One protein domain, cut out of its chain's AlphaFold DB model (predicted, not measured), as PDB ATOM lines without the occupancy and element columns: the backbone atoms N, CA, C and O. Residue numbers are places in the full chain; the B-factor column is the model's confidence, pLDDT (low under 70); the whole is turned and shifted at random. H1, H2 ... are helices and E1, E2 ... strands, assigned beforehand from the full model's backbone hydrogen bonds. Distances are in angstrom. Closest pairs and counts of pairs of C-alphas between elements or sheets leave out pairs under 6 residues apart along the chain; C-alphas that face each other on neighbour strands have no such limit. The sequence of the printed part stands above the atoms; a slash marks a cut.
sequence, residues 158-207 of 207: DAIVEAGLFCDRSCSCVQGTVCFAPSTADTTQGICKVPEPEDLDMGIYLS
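This is residues 158 to 207 of the 207 residues of an uncharacterized protein of Tropilaelaps mercedesae (UniProt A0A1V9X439). Little regular structure is here: a small three-stranded sheet, with a short helix, H1, at one end and the long looped stretch of residues 158 to 177 before it. The 50 printed residues, 17 in named elements, run E1, E2, H1, E3; the sheet's order is E2, E1, E3, antiparallel, and the class is mixed. The whole is compact, radius of gyration of the C-alphas 9.6 A, spanning 29 by 21 by 16 A.

Look first at residues 166 to 167, paired antiparallel with residues 190 to 191 of E2, residues 190 to 193. E2 forms a hairpin with E1, residues 178 to 182; find N 191 and O 180 at 2.8 A. On E1's other side is E3, residues 203 to 206, antiparallel; N 181 and O 204 are 2.8 A apart. H1, residues 199 to 202, only grazes the sheet and is too short for any O i to N i+4 pair. E2, H1 and E3 make a split strand-helix-strand unit, E1 between its strands, with a right-handed crossover.

Find C-alpha 178 at (66.009, 89.206, 64.125); E1 runs 12.5 A from there, E2 9.1 A, H1 4.9 A and E3 9.6 A, to C-alpha 206 at (60.919, 83.983, 61.715).

The printed part has no cut; the C-alphas of Asp 158 and Asp 201, the farthest apart, are 29.9 A apart. No link is long. In this model residues 158 and 186 are under pLDDT 70.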
ATOM      1  N   ASP A 158      74.952  78.291  60.682       63.00
ATOM      2  CA  ASP A 158      76.383  78.373  60.362       63.00
ATOM      3  C   ASP A 158      76.739  79.661  59.598       63.00
ATOM      4  O   ASP A 158      77.912  80.017  59.473       63.00
ATOM      5  N   ALA A 159      75.737  80.387  59.094       74.00
ATOM      6  CA  ALA A 159      75.917  81.637  58.370       74.00
ATOM      7  C   ALA A 159      75.296  82.803  59.142       74.00
ATOM      8  O   ALA A 159      74.079  82.860  59.318       74.00
ATOM      9  N   ILE A 160      76.150  83.741  59.558       85.06
ATOM     10  CA  ILE A 160      75.734  85.032  60.105       85.06
ATOM     11  C   ILE A 160      75.488  86.000  58.941       85.06
ATOM     12  O   ILE A 160      76.355  86.222  58.095       85.06
ATOM     13  N   VAL A 161      74.301  86.587  58.922       86.25
ATOM     14  CA  VAL A 161      73.740  87.459  57.899       86.25
ATOM     15  C   VAL A 161      73.643  88.868  58.474       86.25
ATOM     16  O   VAL A 161      73.077  89.085  59.548       86.25
ATOM     17  N   GLU A 162      74.219  89.840  57.767       87.38
ATOM     18  CA  GLU A 162      74.177  91.248  58.171       87.38
ATOM     19  C   GLU A 162      72.762  91.844  58.083       87.38
ATOM     20  O   GLU A 162      71.887  91.362  57.360       87.38
ATOM     21  N   ALA A 163      72.544  92.945  58.803       88.00
ATOM     22  CA  ALA A 163      71.283  93.675  58.756       88.00
ATOM     23  C   ALA A 163      70.947  94.142  57.325       88.00
ATOM     24  O   ALA A 163      71.796  94.664  56.605       88.00
ATOM     25  N   GLY A 164      69.686  93.992  56.924       86.12
ATOM     26  CA  GLY A 164      69.179  94.345  55.599       86.12
ATOM     27  C   GLY A 164      69.310  93.240  54.547       86.12
ATOM     28  O   GLY A 164      68.842  93.432  53.425       86.12
ATOM     29  N   LEU A 165      69.904  92.092  54.887       89.31
ATOM     30  CA  LEU A 165      69.987  90.924  54.009       89.31
ATOM     31  C   LEU A 165      68.899  89.894  54.316       89.31
ATOM     32  O   LEU A 165      68.349  89.852  55.417       89.31
ATOM     33  N   PHE A 166      68.605  89.062  53.315       90.38
ATOM     34  CA  PHE A 166      67.607  88.007  53.423       90.38
ATOM     35  C   PHE A 166      68.046  86.903  54.381       90.38
ATOM     36  O   PHE A 166      69.201  86.482  54.369       90.38
ATOM     37  N   CYS A 167      67.097  86.416  55.166       90.19
ATOM     38  CA  CYS A 167      67.277  85.345  56.131       90.19
ATOM     39  C   CYS A 167      66.081  84.402  56.085       90.19
ATOM     40  O   CYS A 167      64.961  84.817  55.793       90.19
ATOM     41  N   ASP A 168      66.325  83.142  56.420       88.88
ATOM     42  CA  ASP A 168      65.262  82.146  56.562       88.88
ATOM     43  C   ASP A 168      64.914  81.917  58.044       88.88
ATOM     44  O   ASP A 168      63.814  81.469  58.361       88.88
ATOM     45  N   ARG A 169      65.847  82.240  58.956       87.06
ATOM     46  CA  ARG A 169      65.747  82.043  60.411       87.06
ATOM     47  C   ARG A 169      66.401  83.187  61.178       87.06
ATOM     48  O   ARG A 169      67.349  83.800  60.682       87.06
ATOM     49  N   SER A 170      65.945  83.463  62.403       87.06
ATOM     50  CA  SER A 170      66.514  84.534  63.242       87.06
ATOM     51  C   SER A 170      67.916  84.216  63.729       87.06
ATOM     52  O   SER A 170      68.734  85.121  63.866       87.06
ATOM     53  N   CYS A 171      68.223  82.941  63.952       88.12
ATOM     54  CA  CYS A 171      69.555  82.515  64.371       88.12
ATOM     55  C   CYS A 171      70.647  82.790  63.319       88.12
ATOM     56  O   CYS A 171      71.827  82.824  63.662       88.12
ATOM     57  N   SER A 172      70.270  82.993  62.049       90.00
ATOM     58  CA  SER A 172      71.195  83.374  60.981       90.00
ATOM     59  C   SER A 172      71.554  84.855  61.021       90.00
ATOM     60  O   SER A 172      72.453  85.260  60.308       90.00
ATOM     61  N   CYS A 173      70.879  85.696  61.800       91.25
ATOM     62  CA  CYS A 173      71.135  87.132  61.806       91.25
ATOM     63  C   CYS A 173      72.277  87.528  62.758       91.25
ATOM     64  O   CYS A 173      72.534  86.868  63.766       91.25
ATOM     65  N   VAL A 174      72.965  88.638  62.461       91.06
ATOM     66  CA  VAL A 174      73.944  89.240  63.389       91.06
ATOM     67  C   VAL A 174      73.311  89.546  64.751       91.06
ATOM     68  O   VAL A 174      72.121  89.852  64.862       91.06
ATOM     69  N   GLN A 175      74.126  89.503  65.806       88.31
ATOM     70  CA  GLN A 175      73.668  89.731  67.177       88.31
ATOM     71  C   GLN A 175      72.906  91.063  67.313       88.31
ATOM     72  O   GLN A 175      73.371  92.108  66.862       88.31
ATOM     73  N   GLY A 176      71.731  91.021  67.950       86.56
ATOM     74  CA  GLY A 176      70.855  92.190  68.115       86.56
ATOM     75  C   GLY A 176      69.902  92.445  66.941       86.56
ATOM     76  O   GLY A 176      69.143  93.414  66.979       86.56
ATOM     77  N   THR A 177      69.905  91.578  65.927       91.31
ATOM     78  CA  THR A 177      68.914  91.579  64.847       91.31
ATOM     79  C   THR A 177      68.141  90.270  64.817       91.31
ATOM     80  O   THR A 177      68.597  89.247  65.322       91.31
ATOM     81  N   VAL A 178      66.940  90.328  64.256       91.88
ATOM     82  CA  VAL A 178      66.009  89.206  64.125       91.88
ATOM     83  C   VAL A 178      65.521  89.130  62.687       91.88
ATOM     84  O   VAL A 178      65.501  90.135  61.969       91.88
ATOM     85  N   CYS A 179      65.140  87.933  62.256       92.69
ATOM     86  CA  CYS A 179      64.661  87.722  60.903       92.69
ATOM     87  C   CYS A 179      63.189  88.122  60.810       92.69
ATOM     88  O   CYS A 179      62.334  87.493  61.426       92.69
ATOM     89  N   PHE A 180      62.885  89.177  60.061       93.69
ATOM     90  CA  PHE A 180      61.535  89.714  59.918       93.69
ATOM     91  C   PHE A 180      60.980  89.451  58.519       93.69
ATOM     92  O   PHE A 180      61.567  89.882  57.525       93.69
ATOM     93  N   ALA A 181      59.828  88.794  58.438       93.19
ATOM     94  CA  ALA A 181      59.076  88.615  57.204       93.19
ATOM     95  C   ALA A 181      57.878  89.581  57.189       93.19
ATOM     96  O   ALA A 181      56.985  89.451  58.032       93.19
ATOM     97  N   PRO A 182      57.826  90.553  56.258       89.12
ATOM     98  CA  PRO A 182      56.685  91.455  56.155       89.12
ATOM     99  C   PRO A 182      55.426  90.684  55.737       89.12
ATOM    100  O   PRO A 182      55.494  89.793  54.897       89.12
ATOM    101  N   SER A 183      54.258  91.080  56.251       83.81
ATOM    102  CA  SER A 183      52.951  90.440  55.993       83.81
ATOM    103  C   SER A 183      52.562  90.380  54.512       83.81
ATOM    104  O   SER A 183      51.643  89.662  54.129       83.81
ATOM    105  N   THR A 184      53.218  91.182  53.675       76.25
ATOM    106  CA  THR A 184      53.007  91.236  52.226       76.25
ATOM    107  C   THR A 184      53.887  90.260  51.442       76.25
ATOM    108  O   THR A 184      53.689  90.134  50.234       76.25
ATOM    109  N   ALA A 185      54.840  89.589  52.095       71.19
ATOM    110  CA  ALA A 185      55.735  88.605  51.499       71.19
ATOM    111  C   ALA A 185      55.420  87.190  52.004       71.19
ATOM    112  O   ALA A 185      54.860  87.007  53.085       71.19
ATOM    113  N   ASP A 186      55.793  86.183  51.212       69.00
ATOM    114  CA  ASP A 186      55.747  84.790  51.647       69.00
ATOM    115  C   ASP A 186      56.603  84.622  52.912       69.00
ATOM    116  O   ASP A 186      57.783  84.975  52.938       69.00
ATOM    117  N   THR A 187      56.017  84.053  53.967       72.94
ATOM    118  CA  THR A 187      56.630  83.870  55.299       72.94
ATOM    119  C   THR A 187      57.818  82.905  55.312       72.94
ATOM    120  O   THR A 187      58.280  82.496  56.370       72.94
ATOM    121  N   THR A 188      58.276  82.470  54.143       76.81
ATOM    122  CA  THR A 188      59.420  81.581  53.965       76.81
ATOM    123  C   THR A 188      60.744  82.327  53.956       76.81
ATOM    124  O   THR A 188      61.767  81.692  54.173       76.81
ATOM    125  N   GLN A 189      60.742  83.636  53.683       85.00
ATOM    126  CA  GLN A 189      61.967  84.424  53.603       85.00
ATOM    127  C   GLN A 189      61.756  85.812  54.212       85.00
ATOM    128  O   GLN A 189      60.850  86.552  53.829       85.00
ATOM    129  N   GLY A 190      62.598  86.154  55.180       91.44
ATOM    130  CA  GLY A 190      62.605  87.434  55.873       91.44
ATOM    131  C   GLY A 190      63.866  88.238  55.585       91.44
ATOM    132  O   GLY A 190      64.663  87.902  54.711       91.44
ATOM    133  N   ILE A 191      64.038  89.324  56.330       92.00
ATOM    134  CA  ILE A 191      65.213  90.194  56.302       92.00
ATOM    135  C   ILE A 191      65.710  90.380  57.736       92.00
ATOM    136  O   ILE A 191      64.911  90.629  58.638       92.00
ATOM    137  N   CYS A 192      67.022  90.295  57.953       94.19
ATOM    138  CA  CYS A 192      67.610  90.590  59.254       94.19
ATOM    139  C   CYS A 192      67.459  92.081  59.548       94.19
ATOM    140  O   CYS A 192      68.024  92.919  58.846       94.19
ATOM    141  N   LYS A 193      66.717  92.442  60.590       93.56
ATOM    142  CA  LYS A 193      66.606  93.835  61.033       93.56
ATOM    143  C   LYS A 193      66.587  93.945  62.546       93.56
ATOM    144  O   LYS A 193      66.383  92.970  63.265       93.56
ATOM    145  N   VAL A 194      66.848  95.156  63.023       93.62
ATOM    146  CA  VAL A 194      66.681  95.497  64.435       93.62
ATOM    147  C   VAL A 194      65.180  95.483  64.736       93.62
ATOM    148  O   VAL A 194      64.435  96.082  63.961       93.62
ATOM    149  N   PRO A 195      64.731  94.801  65.802       90.94
ATOM    150  CA  PRO A 195      63.319  94.751  66.140       90.94
ATOM    151  C   PRO A 195      62.812  96.142  66.525       90.94
ATOM    152  O   PRO A 195      63.350  96.794  67.423       90.94
ATOM    153  N   GLU A 196      61.761  96.577  65.847       91.88
ATOM    154  CA  GLU A 196      61.037  97.815  66.094       91.88
ATOM    155  C   GLU A 196      59.648  97.484  66.670       91.88
ATOM    156  O   GLU A 196      59.081  96.426  66.385       91.88
ATOM    157  N   PRO A 197      59.064  98.367  67.497       85.25
ATOM    158  CA  PRO A 197      57.759  98.112  68.111       85.25
ATOM    159  C   PRO A 197      56.624  97.960  67.084       85.25
ATOM    160  O   PRO A 197      55.640  97.284  67.363       85.25
ATOM    161  N   GLU A 198      56.775  98.555  65.902       88.00
ATOM    162  CA  GLU A 198      55.785  98.568  64.815       88.00
ATOM    163  C   GLU A 198      55.816  97.284  63.963       88.00
ATOM    164  O   GLU A 198      54.939  97.049  63.133       88.00
ATOM    165  N   ASP A 199      56.817  96.424  64.160       87.12
ATOM    166  CA  ASP A 199      57.024  95.243  63.318       87.12
ATOM    167  C   ASP A 199      55.946  94.190  63.486       87.12
ATOM    168  O   ASP A 199      55.555  93.549  62.515       87.12
ATOM    169  N   LEU A 200      55.414  94.051  64.699       80.94
ATOM    170  CA  LEU A 200      54.337  93.106  64.987       80.94
ATOM    171  C   LEU A 200      53.050  93.436  64.213       80.94
ATOM    172  O   LEU A 200      52.247  92.540  63.965       80.94
ATOM    173  N   ASP A 201      52.871  94.694  63.800       85.88
ATOM    174  CA  ASP A 201      51.741  95.122  62.973       85.88
ATOM    175  C   ASP A 201      52.016  94.938  61.471       85.88
ATOM    176  O   ASP A 201      51.090  94.827  60.662       85.88
ATOM    177  N   MET A 202      53.291  94.902  61.077       84.81
ATOM    178  CA  MET A 202      53.726  94.875  59.678       84.81
ATOM    179  C   MET A 202      54.155  93.489  59.185       84.81
ATOM    180  O   MET A 202      54.325  93.316  57.975       84.81
ATOM    181  N   GLY A 203      54.336  92.510  60.073       89.38
ATOM    182  CA  GLY A 203      54.858  91.191  59.726       89.38
ATOM    183  C   GLY A 203      55.052  90.266  60.920       89.38
ATOM    184  O   GLY A 203      54.478  90.455  61.990       89.38
ATOM    185  N   ILE A 204      55.873  89.239  60.713       89.88
ATOM    186  CA  ILE A 204      56.217  88.243  61.728       89.88
ATOM    187  C   ILE A 204      57.730  88.081  61.835       89.88
ATOM    188  O   ILE A 204      58.461  88.264  60.862       89.88
ATOM    189  N   TYR A 205      58.198  87.680  63.013       89.75
ATOM    190  CA  TYR A 205      59.577  87.241  63.191       89.75
ATOM    191  C   TYR A 205      59.683  85.743  62.908       89.75
ATOM    192  O   TYR A 205      58.938  84.946  63.481       89.75
ATOM    193  N   LEU A 206      60.595  85.371  62.014       87.81
ATOM    194  CA  LEU A 206      60.919  83.983  61.715       87.81
ATOM    195  C   LEU A 206      61.865  83.469  62.795       87.81
ATOM    196  O   LEU A 206      62.889  84.098  63.044       87.81
ATOM    197  N   SER A 207      61.519  82.365  63.453       82.75
ATOM    198  CA  SER A 207      62.389  81.681  64.424       82.75
ATOM    199  C   SER A 207      63.657  81.167  63.753       82.75
ATOM    200  O   SER A 207      63.505  80.466  62.732       82.75
TER     201      SER A 207